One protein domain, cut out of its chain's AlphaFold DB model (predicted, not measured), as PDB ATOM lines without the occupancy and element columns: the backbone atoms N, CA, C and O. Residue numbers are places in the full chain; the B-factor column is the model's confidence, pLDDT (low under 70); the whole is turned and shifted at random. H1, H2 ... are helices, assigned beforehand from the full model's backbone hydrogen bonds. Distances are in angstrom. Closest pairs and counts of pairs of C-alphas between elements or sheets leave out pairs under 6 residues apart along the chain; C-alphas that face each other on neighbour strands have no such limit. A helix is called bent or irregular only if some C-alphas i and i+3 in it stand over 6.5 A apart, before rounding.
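AT A GLANCE: This is residues 9 to 124 of the 126 residues of an uncharacterized protein of Leptospira brenneri (UniProt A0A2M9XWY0). Three long helices, H1, H2 and H4, run nearly in a row with H2 in the middle, and H5 crosses H2 slantwise from near H4 to H1, making a slab. The four form an up-and-down bundle, each running against the one before it; tiny H3 sits at the turn between H2 and H4. The printed part, 116 residues, is all helix: H1 to H5 in chain order and no named strand. It is only just compact, close to loose, with a radius of gyration of the C-alphas of 15.8 A, and only just flat, spanning 50 by 33 by 16 A.

HOW THE PARTS SIT: Start with H1, residues 9 to 33, which has a kink of 35 degrees near residue 27. It is close to but not clearly touching H2, residues 39 to 64; their closest C-alphas, of Thr 30 and Arg 39, are 6.8 A apart. H2 is irregular: C-alphas 60 and 63 are 7.2 A apart. H3, residues 68 to 71, and H2 touch only at the corner, only just, with 3 pairs of C-alphas within 8 A; the closest, of Pro 63 and Leu 69, are 5.2 A apart. H4, residues 74 to 95, touches H2 at a shallow tilt of 17 degrees, opposite ways, closest at C-alphas of Ile 56 and Ser 82, 6.4 A. H5, residues 100 to 124, forms a hairpin with H4, though they only just touch, with 3 pairs of C-alphas within 8 A, the closest those of Leu 90 and Thr 103, 6.8 A. H5 touches H2 at a tilt of 36 degrees, only just steep, the same way; the C-alphas of Gly 45 and Ala 102 are closest, 4.2 A. Its residues 113 to 124 alone touch H1, closest at C-alphas of Phe 11 and Ala 120, 5.2 A. H1 and H4 are apart. In H5 every O i to N i+4 pair is within hydrogen-bond range, against 18 of 21 in H1, 20 of 22 in H2 and 17 of 18 in H4; H3 is too short for one.

IN THESE COORDINATES: Find C-alpha 9 at (206.625, 163.171, 144.490); H1 runs 35.4 A from there. H2 is 38.7 A long, H3 5.5 A and H4 30.8 A. H5, 35.7 A, ends at C-alpha 124, (207.075, 171.139, 147.286).

THE WHOLE: The two farthest C-alphas, of Glu 36 and Glu 71, are 50.2 A apart. The printed part has no cut, the four links are tight, and no printed residue is under 70 in pLDDT.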
ATOM      1  N   LYS A   9     206.184 164.215 143.559       88.19
ATOM      2  CA  LYS A   9     206.625 163.171 144.490       88.19
ATOM      3  C   LYS A   9     206.752 163.748 145.898       88.19
ATOM      4  O   LYS A   9     206.248 163.155 146.849       88.19
ATOM      5  N   ARG A  10     207.369 164.928 146.012       88.62
ATOM      6  CA  ARG A  10     207.508 165.663 147.276       88.62
ATOM      7  C   ARG A  10     206.153 166.128 147.812       88.62
ATOM      8  O   ARG A  10     205.900 165.987 149.003       88.62
ATOM      9  N   PHE A  11     205.270 166.583 146.924       90.06
ATOM     10  CA  PHE A  11     203.910 166.987 147.267       90.06
ATOM     11  C   PHE A  11     203.119 165.842 147.883       90.06
ATOM     12  O   PHE A  11     202.609 165.991 148.990       90.06
ATOM     13  N   HIS A  12     203.054 164.695 147.202       88.81
ATOM     14  CA  HIS A  12     202.347 163.531 147.725       88.81
ATOM     15  C   HIS A  12     202.948 163.082 149.054       88.81
ATOM     16  O   HIS A  12     202.194 162.847 149.990       88.81
ATOM     17  N   LEU A  13     204.280 163.025 149.165       91.19
ATOM     18  CA  LEU A  13     204.940 162.644 150.412       91.19
ATOM     19  C   LEU A  13     204.498 163.536 151.576       91.19
ATOM     20  O   LEU A  13     203.958 163.025 152.549       91.19
ATOM     21  N   HIS A  14     204.659 164.857 151.454       89.31
ATOM     22  CA  HIS A  14     204.266 165.797 152.507       89.31
ATOM     23  C   HIS A  14     202.781 165.692 152.833       89.31
ATOM     24  O   HIS A  14     202.406 165.575 153.996       89.31
ATOM     25  N   TYR A  15     201.937 165.681 151.804       88.44
ATOM     26  CA  TYR A  15     200.493 165.609 151.964       88.44
ATOM     27  C   TYR A  15     200.057 164.344 152.721       88.44
ATOM     28  O   TYR A  15     199.334 164.438 153.711       88.44
ATOM     29  N   PHE A  16     200.549 163.167 152.319       88.56
ATOM     30  CA  PHE A  16     200.228 161.905 152.992       88.56
ATOM     31  C   PHE A  16     200.847 161.803 154.387       88.56
ATOM     32  O   PHE A  16     200.204 161.268 155.289       88.56
ATOM     33  N   SER A  17     202.050 162.342 154.601       91.12
ATOM     34  CA  SER A  17     202.660 162.394 155.932       91.12
ATOM     35  C   SER A  17     201.833 163.235 156.904       91.12
ATOM     36  O   SER A  17     201.592 162.792 158.027       91.12
ATOM     37  N   TYR A  18     201.342 164.405 156.482       89.25
ATOM     38  CA  TYR A  18     200.478 165.240 157.321       89.25
ATOM     39  C   TYR A  18     199.138 164.567 157.629       89.25
ATOM     40  O   TYR A  18     198.663 164.626 158.764       89.25
ATOM     41  N   LEU A  19     198.554 163.875 156.649       86.69
ATOM     42  CA  LEU A  19     197.316 163.121 156.846       86.69
ATOM     43  C   LEU A  19     197.488 161.972 157.836       86.69
ATOM     44  O   LEU A  19     196.674 161.832 158.745       86.69
ATOM     45  N   LEU A  20     198.555 161.186 157.697       90.31
ATOM     46  CA  LEU A  20     198.855 160.099 158.624       90.31
ATOM     47  C   LEU A  20     199.090 160.631 160.042       90.31
ATOM     48  O   LEU A  20     198.572 160.072 161.005       90.31
ATOM     49  N   PHE A  21     199.830 161.733 160.163       90.75
ATOM     50  CA  PHE A  21     200.078 162.383 161.445       90.75
ATOM     51  C   PHE A  21     198.775 162.820 162.127       90.75
ATOM     52  O   PHE A  21     198.555 162.480 163.288       90.75
ATOM     53  N   ILE A  22     197.873 163.498 161.408       88.81
ATOM     54  CA  ILE A  22     196.569 163.878 161.969       88.81
ATOM     55  C   ILE A  22     195.708 162.671 162.280       88.81
ATOM     56  O   ILE A  22     195.051 162.673 163.314       88.81
ATOM     57  N   PHE A  23     195.708 161.644 161.433       87.75
ATOM     58  CA  PHE A  23     194.951 160.432 161.716       87.75
ATOM     59  C   PHE A  23     195.374 159.840 163.065       87.75
ATOM     60  O   PHE A  23     194.521 159.630 163.924       87.75
ATOM     61  N   ILE A  24     196.681 159.691 163.297       90.94
ATOM     62  CA  ILE A  24     197.224 159.194 164.567       90.94
ATOM     63  C   ILE A  24     196.837 160.110 165.734       90.94
ATOM     64  O   ILE A  24     196.376 159.611 166.758       90.94
ATOM     65  N   LEU A  25     196.971 161.433 165.586       89.06
ATOM     66  CA  LEU A  25     196.582 162.387 166.633       89.06
ATOM     67  C   LEU A  25     195.073 162.416 166.896       89.06
ATOM     68  O   LEU A  25     194.649 162.713 168.010       89.06
ATOM     69  N   SER A  26     194.258 162.099 165.892       87.25
ATOM     70  CA  SER A  26     192.805 162.094 166.025       87.25
ATOM     71  C   SER A  26     192.313 160.946 166.903       87.25
ATOM     72  O   SER A  26     191.309 161.124 167.578       87.25
ATOM     73  N   LEU A  27     193.010 159.801 166.936       87.50
ATOM     74  CA  LEU A  27     192.618 158.628 167.727       87.50
ATOM     75  C   LEU A  27     192.449 158.945 169.228       87.50
ATOM     76  O   LEU A  27     191.374 158.678 169.764       87.50
ATOM     77  N   PRO A  28     193.439 159.535 169.930       88.00
ATOM     78  CA  PRO A  28     193.267 159.892 171.337       88.00
ATOM     79  C   PRO A  28     192.307 161.071 171.538       88.00
ATOM     80  O   PRO A  28     191.609 161.119 172.548       88.00
ATOM     81  N   LEU A  29     192.245 162.016 170.593       83.88
ATOM     82  CA  LEU A  29     191.378 163.191 170.708       83.88
ATOM     83  C   LEU A  29     189.896 162.812 170.626       83.88
ATOM     84  O   LEU A  29     189.103 163.251 171.454       83.88
ATOM     85  N   THR A  30     189.512 161.973 169.666       84.69
ATOM     86  CA  THR A  30     188.117 161.525 169.526       84.69
ATOM     87  C   THR A  30     187.726 160.551 170.629       84.69
ATOM     88  O   THR A  30     186.565 160.537 171.023       84.69
ATOM     89  N   ALA A  31     188.672 159.778 171.174       84.38
ATOM     90  CA  ALA A  31     188.396 158.865 172.276       84.38
ATOM     91  C   ALA A  31     187.868 159.583 173.527       84.38
ATOM     92  O   ALA A  31     187.050 159.003 174.236       84.38
ATOM     93  N   GLY A  32     188.309 160.822 173.779       77.06
ATOM     94  CA  GLY A  32     187.854 161.640 174.909       77.06
ATOM     95  C   GLY A  32     186.731 162.634 174.592       77.06
ATOM     96  O   GLY A  32     186.164 163.201 175.520       77.06
ATOM     97  N   LEU A  33     186.422 162.873 173.313       79.69
ATOM     98  CA  LEU A  33     185.481 163.920 172.880       79.69
ATOM     99  C   LEU A  33     184.213 163.381 172.209       79.69
ATOM    100  O   LEU A  33     183.231 164.111 172.112       79.69
ATOM    101  N   VAL A  34     184.234 162.141 171.719       82.44
ATOM    102  CA  VAL A  34     183.127 161.532 170.978       82.44
ATOM    103  C   VAL A  34     182.710 160.245 171.679       82.44
ATOM    104  O   VAL A  34     183.540 159.388 171.984       82.44
ATOM    105  N   GLU A  35     181.407 160.107 171.909       84.50
ATOM    106  CA  GLU A  35     180.807 158.925 172.523       84.50
ATOM    107  C   GLU A  35     181.135 157.631 171.766       84.50
ATOM    108  O   GLU A  35     181.273 157.596 170.540       84.50
ATOM    109  N   GLU A  36     181.220 156.533 172.515       77.94
ATOM    110  CA  GLU A  36     181.832 155.283 172.071       77.94
ATOM    111  C   GLU A  36     181.200 154.673 170.806       77.94
ATOM    112  O   GLU A  36     181.924 154.134 169.965       77.94
ATOM    113  N   GLY A  37     179.885 154.841 170.626       80.06
ATOM    114  CA  GLY A  37     179.139 154.391 169.443       80.06
ATOM    115  C   GLY A  37     179.225 155.324 168.230       80.06
ATOM    116  O   GLY A  37     179.115 154.862 167.093       80.06
ATOM    117  N   TYR A  38     179.491 156.615 168.436       87.81
ATOM    118  CA  TYR A  38     179.513 157.608 167.358       87.81
ATOM    119  C   TYR A  38     180.909 157.847 166.774       87.81
ATOM    120  O   TYR A  38     181.037 158.408 165.684       87.81
ATOM    121  N   ARG A  39     181.973 157.356 167.425       89.88
ATOM    122  CA  ARG A  39     183.357 157.456 166.917       89.88
ATOM    123  C   ARG A  39     183.519 156.854 165.523       89.88
ATOM    124  O   ARG A  39     184.130 157.464 164.651       89.88
ATOM    125  N   MET A  40     182.945 155.677 165.285       89.44
ATOM    126  CA  MET A  40     183.006 155.036 163.966       89.44
ATOM    127  C   MET A  40     182.287 155.862 162.894       89.44
ATOM    128  O   MET A  40     182.755 155.951 161.761       89.44
ATOM    129  N   ILE A  41     181.185 156.509 163.269       91.44
ATOM    130  CA  ILE A  41     180.377 157.356 162.388       91.44
ATOM    131  C   ILE A  41     181.132 158.649 162.053       91.44
ATOM    132  O   ILE A  41     181.193 159.048 160.889       91.44
ATOM    133  N   PHE A  42     181.802 159.238 163.044       92.44
ATOM    134  CA  PHE A  42     182.729 160.351 162.850       92.44
ATOM    135  C   PHE A  42     183.824 160.014 161.833       92.44
ATOM    136  O   PHE A  42     184.044 160.749 160.865       92.44
ATOM    137  N   TYR A  43     184.487 158.868 162.011       91.31
ATOM    138  CA  TYR A  43     185.536 158.430 161.094       91.31
ATOM    139  C   TYR A  43     185.017 158.102 159.699       91.31
ATOM    140  O   TYR A  43     185.719 158.362 158.724       91.31
ATOM    141  N   PHE A  44     183.791 157.591 159.584       92.50
ATOM    142  CA  PHE A  44     183.152 157.376 158.292       92.50
ATOM    143  C   PHE A  44     182.963 158.696 157.531       92.50
ATOM    144  O   PHE A  44     183.380 158.805 156.377       92.50
ATOM    145  N   GLY A  45     182.440 159.729 158.197       93.31
ATOM    146  CA  GLY A  45     182.331 161.071 157.619       93.31
ATOM    147  C   GLY A  45     183.684 161.650 157.196       93.31
ATOM    148  O   GLY A  45     183.833 162.172 156.085       93.31
ATOM    149  N   GLY A  46     184.707 161.483 158.038       93.56
ATOM    150  CA  GLY A  46     186.080 161.875 157.713       93.56
ATOM    151  C   GLY A  46     186.649 161.133 156.498       93.56
ATOM    152  O   GLY A  46     187.245 161.753 155.615       93.56
ATOM    153  N   ALA A  47     186.418 159.822 156.398       92.44
ATOM    154  CA  ALA A  47     186.855 158.999 155.271       92.44
ATOM    155  C   ALA A  47     186.151 159.378 153.957       92.44
ATOM    156  O   ALA A  47     186.788 159.391 152.901       92.44
ATOM    157  N   MET A  48     184.864 159.741 154.012       94.75
ATOM    158  CA  MET A  48     184.140 160.268 152.851       94.75
ATOM    159  C   MET A  48     184.794 161.549 152.337       94.75
ATOM    160  O   MET A  48     185.137 161.631 151.155       94.75
ATOM    161  N   SER A  49     185.022 162.516 153.230       94.44
ATOM    162  CA  SER A  49     185.717 163.763 152.894       94.44
ATOM    163  C   SER A  49     187.093 163.480 152.282       94.44
ATOM    164  O   SER A  49     187.409 163.984 151.204       94.44
ATOM    165  N   PHE A  50     187.864 162.566 152.873       91.19
ATOM    166  CA  PHE A  50     189.158 162.148 152.339       91.19
ATOM    167  C   PHE A  50     189.096 161.629 150.899       91.19
ATOM    168  O   PHE A  50     189.857 162.086 150.041       91.19
ATOM    169  N   ALA A  51     188.187 160.696 150.611       91.56
ATOM    170  CA  ALA A  51     188.053 160.107 149.279       91.56
ATOM    171  C   ALA A  51     187.744 161.175 148.216       91.56
ATOM    172  O   ALA A  51     188.347 161.193 147.139       91.56
ATOM    173  N   ILE A  52     186.858 162.110 148.552       92.06
ATOM    174  CA  ILE A  52     186.473 163.230 147.689       92.06
ATOM    175  C   ILE A  52     187.659 164.151 147.424       92.06
ATOM    176  O   ILE A  52     187.961 164.458 146.268       92.06
ATOM    177  N   GLN A  53     188.352 164.582 148.480       90.81
ATOM    178  CA  GLN A  53     189.478 165.505 148.350       90.81
ATOM    179  C   GLN A  53     190.622 164.875 147.553       90.81
ATOM    180  O   GLN A  53     191.244 165.551 146.732       90.81
ATOM    181  N   MET A  54     190.851 163.569 147.709       89.06
ATOM    182  CA  MET A  54     191.803 162.830 146.882       89.06
ATOM    183  C   MET A  54     191.400 162.802 145.406       89.06
ATOM    184  O   MET A  54     192.248 163.054 144.547       89.06
ATOM    185  N   ALA A  55     190.129 162.544 145.093       90.19
ATOM    186  CA  ALA A  55     189.647 162.554 143.712       90.19
ATOM    187  C   ALA A  55     189.805 163.941 143.065       90.19
ATOM    188  O   ALA A  55     190.350 164.062 141.964       90.19
ATOM    189  N   ILE A  56     189.410 165.002 143.776       89.75
ATOM    190  CA  ILE A  56     189.548 166.394 143.322       89.75
ATOM    191  C   ILE A  56     191.019 166.761 143.115       89.75
ATOM    192  O   ILE A  56     191.366 167.391 142.114       89.75
ATOM    193  N   LEU A  57     191.903 166.353 144.026       87.56
ATOM    194  CA  LEU A  57     193.339 166.596 143.918       87.56
ATOM    195  C   LEU A  57     193.928 165.958 142.651       87.56
ATOM    196  O   LEU A  57     194.684 166.612 141.930       87.56
ATOM    197  N   GLN A  58     193.564 164.708 142.354       86.62
ATOM    198  CA  GLN A  58     194.021 164.022 141.140       86.62
ATOM    199  C   GLN A  58     193.506 164.711 139.873       86.62
ATOM    200  O   GLN A  58     194.280 164.912 138.934       86.62
ATOM    201  N   LEU A  59     192.239 165.141 139.865       88.50
ATOM    202  CA  LEU A  59     191.692 165.952 138.776       88.50
ATOM    203  C   LEU A  59     192.495 167.242 138.605       88.50
ATOM    204  O   LEU A  59     192.900 167.574 137.498       88.50
ATOM    205  N   ARG A  60     192.823 167.932 139.696       85.69
ATOM    206  CA  ARG A  60     193.568 169.196 139.653       85.69
ATOM    207  C   ARG A  60     194.975 169.062 139.058       85.69
ATOM    208  O   ARG A  60     195.482 170.024 138.485       85.69
ATOM    209  N   PHE A  61     195.602 167.889 139.156       86.38
ATOM    210  CA  PHE A  61     196.905 167.607 138.539       86.38
ATOM    211  C   PHE A  61     196.823 167.047 137.113       86.38
ATOM    212  O   PHE A  61     197.860 166.918 136.457       86.38
ATOM    213  N   LEU A  62     195.625 166.751 136.606       88.00
ATOM    214  CA  LEU A  62     195.423 166.211 135.261       88.00
ATOM    215  C   LEU A  62     196.017 167.083 134.134       88.00
ATOM    216  O   LEU A  62     196.610 166.503 133.221       88.00
ATOM    217  N   PRO A  63     195.982 168.434 134.197       87.31
ATOM    218  CA  PRO A  63     196.597 169.278 133.170       87.31
ATOM    219  C   PRO A  63     198.099 169.050 132.960       87.31
ATOM    220  O   PRO A  63     198.616 169.333 131.887       87.31
ATOM    221  N   ARG A  64     198.813 168.466 133.933       84.31
ATOM    222  CA  ARG A  64     200.235 168.105 133.773       84.31
ATOM    223  C   ARG A  64     200.444 166.938 132.810       84.31
ATOM    224  O   ARG A  64     201.508 166.818 132.217       84.31
ATOM    225  N   LYS A  65     199.444 166.060 132.692       85.62
ATOM    226  CA  LYS A  65     199.437 164.940 131.741       85.62
ATOM    227  C   LYS A  65     198.809 165.339 130.408       85.62
ATOM    228  O   LYS A  65     199.191 164.798 129.379       85.62
ATOM    229  N   ILE A  66     197.846 166.263 130.437       87.56
ATOM    230  CA  ILE A  66     197.104 166.732 129.263       87.56
ATOM    231  C   ILE A  66     197.131 168.272 129.247       87.56
ATOM    232  O   ILE A  66     196.197 168.900 129.754       87.56
ATOM    233  N   PRO A  67     198.178 168.899 128.674       83.75
ATOM    234  CA  PRO A  67     198.366 170.354 128.711       83.75
ATOM    235  C   PRO A  67     197.200 171.165 128.129       83.75
ATOM    236  O   PRO A  67     196.877 172.223 128.660       83.75
ATOM    237  N   ALA A  68     196.492 170.632 127.126       86.94
ATOM    238  CA  ALA A  68     195.308 171.263 126.526       86.94
ATOM    239  C   ALA A  68     194.175 171.556 127.540       86.94
ATOM    240  O   ALA A  68     193.338 172.434 127.321       86.94
ATOM    241  N   LEU A  69     194.141 170.856 128.682       84.31
ATOM    242  CA  LEU A  69     193.195 171.155 129.761       84.31
ATOM    243  C   LEU A  69     193.528 172.473 130.477       84.31
ATOM    244  O   LEU A  69     192.625 173.173 130.927       84.31
ATOM    245  N   ALA A  70     194.805 172.851 130.579       78.62
ATOM    246  CA  ALA A  70     195.191 174.102 131.234       78.62
ATOM    247  C   ALA A  70     194.656 175.331 130.478       78.62
ATOM    248  O   ALA A  70     194.239 176.304 131.103       78.62
ATOM    249  N   GLU A  71     194.612 175.253 129.149       77.38
ATOM    250  CA  GLU A  71     194.203 176.344 128.257       77.38
ATOM    251  C   GLU A  71     192.676 176.499 128.142       77.38
ATOM    252  O   GLU A  71     192.187 177.538 127.712       77.38
ATOM    253  N   SER A  72     191.904 175.498 128.578       80.94
ATOM    254  CA  SER A  72     190.437 175.451 128.449       80.94
ATOM    255  C   SER A  72     189.676 175.855 129.721       80.94
ATOM    256  O   SER A  72     188.468 175.652 129.820       80.94
ATOM    257  N   GLY A  73     190.362 176.416 130.724       80.56
ATOM    258  CA  GLY A  73     189.734 176.822 131.990       80.56
ATOM    259  C   GLY A  73     189.438 175.659 132.948       80.56
ATOM    260  O   GLY A  73     188.785 175.851 133.977       80.56
ATOM    261  N   PHE A  74     189.961 174.461 132.671       85.31
ATOM    262  CA  PHE A  74     189.801 173.274 133.514       85.31
ATOM    263  C   PHE A  74     190.151 173.496 135.001       85.31
ATOM    264  O   PHE A  74     189.401 173.020 135.858       85.31
ATOM    265  N   PRO A  75     191.204 174.262 135.373       80.38
ATOM    266  CA  PRO A  75     191.475 174.559 136.780       80.38
ATOM    267  C   PRO A  75     190.298 175.240 137.492       80.38
ATOM    268  O   PRO A  75     189.983 174.885 138.626       80.38
ATOM    269  N   PHE A  76     189.610 176.170 136.826       84.12
ATOM    270  CA  PHE A  76     188.438 176.849 137.378       84.12
ATOM    271  C   PHE A  76     187.252 175.890 137.518       84.12
ATOM    272  O   PHE A  76     186.636 175.826 138.581       84.12
ATOM    273  N   PHE A  77     186.999 175.061 136.501       88.00
ATOM    274  CA  PHE A  77     185.969 174.019 136.558       88.00
ATOM    275  C   PHE A  77     186.147 173.086 137.768       88.00
ATOM    276  O   PHE A  77     185.181 172.816 138.480       88.00
ATOM    277  N   THR A  78     187.377 172.645 138.062       86.25
ATOM    278  CA  THR A  78     187.626 171.747 139.207       86.25
ATOM    279  C   THR A  78     187.302 172.380 140.564       86.25
ATOM    280  O   THR A  78     186.921 171.662 141.488       86.25
ATOM    281  N   VAL A  79     187.392 173.710 140.691       85.62
ATOM    282  CA  VAL A  79     186.985 174.435 141.907       85.62
ATOM    283  C   VAL A  79     185.465 174.409 142.061       85.62
ATOM    284  O   VAL A  79     184.973 174.062 143.134       85.62
ATOM    285  N   PHE A  80     184.723 174.705 140.989       89.81
ATOM    286  CA  PHE A  80     183.256 174.645 140.994       89.81
ATOM    287  C   PHE A  80     182.752 173.231 141.277       89.81
ATOM    288  O   PHE A  80     181.916 173.038 142.157       89.81
ATOM    289  N   LEU A  81     183.305 172.234 140.584       90.69
ATOM    290  CA  LEU A  81     182.965 170.830 140.795       90.69
ATOM    291  C   LEU A  81     183.222 170.406 142.246       90.69
ATOM    292  O   LEU A  81     182.357 169.792 142.865       90.69
ATOM    293  N   SER A  82     184.383 170.766 142.799       90.38
ATOM    294  CA  SER A  82     184.729 170.489 144.196       90.38
ATOM    295  C   SER A  82     183.697 171.067 145.161       90.38
ATOM    296  O   SER A  82     183.201 170.349 146.030       90.38
ATOM    297  N   PHE A  83     183.328 172.339 144.993       91.31
ATOM    298  CA  PHE A  83     182.338 172.993 145.845       91.31
ATOM    299  C   PHE A  83     180.995 172.253 145.828       91.31
ATOM    300  O   PHE A  83     180.501 171.850 146.882       91.31
ATOM    301  N   PHE A  84     180.436 172.014 144.639       94.56
ATOM    302  CA  PHE A  84     179.127 171.372 144.514       94.56
ATOM    303  C   PHE A  84     179.128 169.917 144.973       94.56
ATOM    304  O   PHE A  84     178.137 169.464 145.538       94.56
ATOM    305  N   LEU A  85     180.229 169.189 144.786       94.19
ATOM    306  CA  LEU A  85     180.326 167.804 145.231       94.19
ATOM    307  C   LEU A  85     180.364 167.712 146.764       94.19
ATOM    308  O   LEU A  85     179.652 166.894 147.343       94.19
ATOM    309  N   ASN A  86     181.121 168.592 147.431       94.12
ATOM    310  CA  ASN A  86     181.115 168.666 148.896       94.12
ATOM    311  C   ASN A  86     179.741 169.111 149.427       94.12
ATOM    312  O   ASN A  86     179.228 168.502 150.364       94.12
ATOM    313  N   LEU A  87     179.110 170.111 148.801       94.81
ATOM    314  CA  LEU A  87     177.767 170.568 149.176       94.81
ATOM    315  C   LEU A  87     176.711 169.470 148.994       94.81
ATOM    316  O   LEU A  87     175.875 169.271 149.873       94.81
ATOM    317  N   GLY A  88     176.760 168.740 147.878       95.25
ATOM    318  CA  GLY A  88     175.842 167.640 147.594       95.25
ATOM    319  C   GLY A  88     175.950 166.523 148.628       95.25
ATOM    320  O   GLY A  88     174.933 165.991 149.058       95.25
ATOM    321  N   ILE A  89     177.163 166.222 149.093       94.06
ATOM    322  CA  ILE A  89     177.376 165.197 150.120       94.06
ATOM    323  C   ILE A  89     176.922 165.665 151.499       94.06
ATOM    324  O   ILE A  89     176.247 164.907 152.187       94.06
ATOM    325  N   LEU A  90     177.197 166.915 151.878       94.44
ATOM    326  CA  LEU A  90     176.649 167.490 153.111       94.44
ATOM    327  C   LEU A  90     175.115 167.491 153.100       94.44
ATOM    328  O   LEU A  90     174.488 167.111 154.083       94.44
ATOM    329  N   THR A  91     174.518 167.844 151.961       95.19
ATOM    330  CA  THR A  91     173.064 167.805 151.778       95.19
ATOM    331  C   THR A  91     172.538 166.375 151.884       95.19
ATOM    332  O   THR A  91     171.536 166.147 152.549       95.19
ATOM    333  N   ALA A  92     173.215 165.394 151.280       93.81
ATOM    334  CA  ALA A  92     172.817 163.990 151.360       93.81
ATOM    335  C   ALA A  92     172.893 163.445 152.792       93.81
ATOM    336  O   ALA A  92     171.960 162.776 153.225       93.81
ATOM    337  N   LEU A  93     173.960 163.759 153.537       93.38
ATOM    338  CA  LEU A  93     174.076 163.396 154.953       93.38
ATOM    339  C   LEU A  93     172.910 163.970 155.766       93.38
ATOM    340  O   LEU A  93     172.329 163.259 156.577       93.38
ATOM    341  N   GLN A  94     172.531 165.222 155.502       92.06
ATOM    342  CA  GLN A  94     171.406 165.862 156.178       92.06
ATOM    343  C   GLN A  94     170.052 165.251 155.787       92.06
ATOM    344  O   GLN A  94     169.232 164.997 156.656       92.06
ATOM    345  N   VAL A  95     169.805 165.009 154.496       94.50
ATOM    346  CA  VAL A  95     168.525 164.469 153.993       94.50
ATOM    347  C   VAL A  95     168.302 163.018 154.417       94.50
ATOM    348  O   VAL A  95     167.163 162.594 154.578       94.50
ATOM    349  N   LEU A  96     169.378 162.250 154.577       92.06
ATOM    350  CA  LEU A  96     169.332 160.867 155.051       92.06
ATOM    351  C   LEU A  96     169.363 160.761 156.585       92.06
ATOM    352  O   LEU A  96     169.520 159.654 157.097       92.06
ATOM    353  N   ASP A  97     169.262 161.887 157.300       90.69
ATOM    354  CA  ASP A  97     169.308 161.963 158.764       90.69
ATOM    355  C   ASP A  97     170.531 161.243 159.369       90.69
ATOM    356  O   ASP A  97     170.450 160.594 160.417       90.69
ATOM    357  N   TYR A  98     171.699 161.340 158.711       88.94
ATOM    358  CA  TYR A  98     172.938 160.813 159.285       88.94
ATOM    359  C   TYR A  98     173.281 161.557 160.583       88.94
ATOM    360  O   TYR A  98     173.076 162.772 160.672       88.94
ATOM    361  N   PRO A  99     173.887 160.872 161.573       90.44
ATOM    362  CA  PRO A  99     174.263 161.507 162.830       90.44
ATOM    363  C   PRO A  99     175.185 162.708 162.623       90.44
ATOM    364  O   PRO A  99     176.010 162.739 161.699       90.44
ATOM    365  N   PHE A 100     175.072 163.688 163.520       91.38
ATOM    366  CA  PHE A 100     175.865 164.915 163.476       91.38
ATOM    367  C   PHE A 100     177.371 164.625 163.411       91.38
ATOM    368  O   PHE A 100     178.114 165.350 162.751       91.38
ATOM    369  N   GLU A 101     177.822 163.532 164.021       92.06
ATOM    370  CA  GLU A 101     179.212 163.096 164.035       92.06
ATOM    371  C   GLU A 101     179.747 162.778 162.638       92.06
ATOM    372  O   GLU A 101     180.896 163.107 162.347       92.06
ATOM    373  N   ALA A 102     178.927 162.226 161.736       91.25
ATOM    374  CA  ALA A 102     179.334 162.037 160.341       91.25
ATOM    375  C   ALA A 102     179.579 163.390 159.658       91.25
ATOM    376  O   ALA A 102     180.585 163.582 158.974       91.25
ATOM    377  N   THR A 103     178.683 164.352 159.881       93.88
ATOM    378  CA  THR A 103     178.797 165.700 159.309       93.88
ATOM    379  C   THR A 103     180.001 166.449 159.880       93.88
ATOM    380  O   THR A 103     180.764 167.066 159.133       93.88
ATOM    381  N   SER A 104     180.230 166.371 161.192       92.19
ATOM    382  CA  SER A 104     181.368 167.026 161.838       92.19
ATOM    383  C   SER A 104     182.696 166.391 161.424       92.19
ATOM    384  O   SER A 104     183.628 167.117 161.071       92.19
ATOM    385  N   GLY A 105     182.767 165.059 161.353       92.38
ATOM    386  CA  GLY A 105     183.925 164.333 160.830       92.38
ATOM    387  C   GLY A 105     184.249 164.728 159.391       92.38
ATOM    388  O   GLY A 105     185.408 165.010 159.070       92.38
ATOM    389  N   PHE A 106     183.224 164.844 158.541       95.44
ATOM    390  CA  PHE A 106     183.369 165.309 157.163       95.44
ATOM    391  C   PHE A 106     183.951 166.725 157.083       95.44
ATOM    392  O   PHE A 106     184.933 166.956 156.366       95.44
ATOM    393  N   LEU A 107     183.360 167.674 157.815       94.56
ATOM    394  CA  LEU A 107     183.755 169.084 157.793       94.56
ATOM    395  C   LEU A 107     185.165 169.291 158.351       94.56
ATOM    396  O   LEU A 107     185.967 169.999 157.744       94.56
ATOM    397  N   ILE A 108     185.501 168.644 159.470       92.56
ATOM    398  CA  ILE A 108     186.844 168.728 160.058       92.56
ATOM    399  C   ILE A 108     187.881 168.198 159.068       92.56
ATOM    400  O   ILE A 108     188.861 168.890 158.780       92.56
ATOM    401  N   ALA A 109     187.647 167.015 158.492       92.50
ATOM    402  CA  ALA A 109     188.541 166.456 157.484       92.50
ATOM    403  C   ALA A 109     188.671 167.385 156.267       92.50
ATOM    404  O   ALA A 109     189.782 167.613 155.788       92.50
ATOM    405  N   TYR A 110     187.570 167.993 155.814       92.94
ATOM    406  CA  TYR A 110     187.573 168.933 154.690       92.94
ATOM    407  C   TYR A 110     188.512 170.123 154.940       92.94
ATOM    408  O   TYR A 110     189.381 170.415 154.113       92.94
ATOM    409  N   PHE A 111     188.407 170.777 156.100       92.38
ATOM    410  CA  PHE A 111     189.276 171.909 156.439       92.38
ATOM    411  C   PHE A 111     190.741 171.496 156.623       92.38
ATOM    412  O   PHE A 111     191.641 172.204 156.160       92.38
ATOM    413  N   VAL A 112     190.995 170.334 157.233       91.31
ATOM    414  CA  VAL A 112     192.349 169.775 157.364       91.31
ATOM    415  C   VAL A 112     192.975 169.528 155.988       91.31
ATOM    416  O   VAL A 112     194.132 169.888 155.761       91.31
ATOM    417  N   HIS A 113     192.210 168.990 155.037       90.44
ATOM    418  CA  HIS A 113     192.670 168.786 153.665       90.44
ATOM    419  C   HIS A 113     193.058 170.090 152.973       90.44
ATOM    420  O   HIS A 113     194.122 170.155 152.354       90.44
ATOM    421  N   LEU A 114     192.238 171.136 153.098       89.12
ATOM    422  CA  LEU A 114     192.561 172.448 152.537       89.12
ATOM    423  C   LEU A 114     193.866 173.003 153.121       89.12
ATOM    424  O   LEU A 114     194.730 173.460 152.369       89.12
ATOM    425  N   LEU A 115     194.040 172.902 154.441       90.19
ATOM    426  CA  LEU A 115     195.251 173.345 155.128       90.19
ATOM    427  C   LEU A 115     196.494 172.582 154.639       90.19
ATOM    428  O   LEU A 115     197.519 173.184 154.311       90.19
ATOM    429  N   PHE A 116     196.407 171.257 154.533       88.81
ATOM    430  CA  PHE A 116     197.526 170.424 154.087       88.81
ATOM    431  C   PHE A 116     197.832 170.554 152.612       88.81
ATOM    432  O   PHE A 116     198.998 170.467 152.231       88.81
ATOM    433  N   LEU A 117     196.835 170.842 151.783       86.69
ATOM    434  CA  LEU A 117     197.063 171.173 150.386       86.69
ATOM    435  C   LEU A 117     197.909 172.447 150.261       86.69
ATOM    436  O   LEU A 117     198.827 172.488 149.438       86.69
ATOM    437  N   VAL A 118     197.658 173.460 151.100       85.94
ATOM    438  CA  VAL A 118     198.466 174.690 151.149       85.94
ATOM    439  C   VAL A 118     199.899 174.388 151.597       85.94
ATOM    440  O   VAL A 118     200.842 174.755 150.888       85.94
ATOM    441  N   PHE A 119     200.087 173.670 152.711       85.62
ATOM    442  CA  PHE A 119     201.426 173.325 153.206       85.62
ATOM    443  C   PHE A 119     202.212 172.454 152.223       85.62
ATOM    444  O   PHE A 119     203.352 172.780 151.881       85.62
ATOM    445  N   ALA A 120     201.604 171.378 151.723       84.81
ATOM    446  CA  ALA A 120     202.243 170.481 150.769       84.81
ATOM    447  C   ALA A 120     202.622 171.218 149.480       84.81
ATOM    448  O   ALA A 120     203.715 170.996 148.963       84.81
ATOM    449  N   SER A 121     201.777 172.135 148.991       82.62
ATOM    450  CA  SER A 121     202.107 172.960 147.821       82.62
ATOM    451  C   SER A 121     203.335 173.829 148.086       82.62
ATOM    452  O   SER A 121     204.287 173.802 147.306       82.62
ATOM    453  N   TYR A 122     203.349 174.538 149.217       84.38
ATOM    454  CA  TYR A 122     204.428 175.449 149.599       84.38
ATOM    455  C   TYR A 122     205.787 174.751 149.730       84.38
ATOM    456  O   TYR A 122     206.771 175.186 149.132       84.38
ATOM    457  N   PHE A 123     205.851 173.641 150.471       84.06
ATOM    458  CA  PHE A 123     207.103 172.910 150.707       84.06
ATOM    459  C   PHE A 123     207.571 172.062 149.520       84.06
ATOM    460  O   PHE A 123     208.667 171.502 149.570       84.06
ATOM    461  N   SER A 124     206.755 171.946 148.471       79.69
ATOM    462  CA  SER A 124     207.075 171.139 147.286       79.69
ATOM    463  C   SER A 124     207.466 171.953 146.061       79.69
ATOM    464  O   SER A 124     207.946 171.366 145.090       79.69
TER     465      SER A 124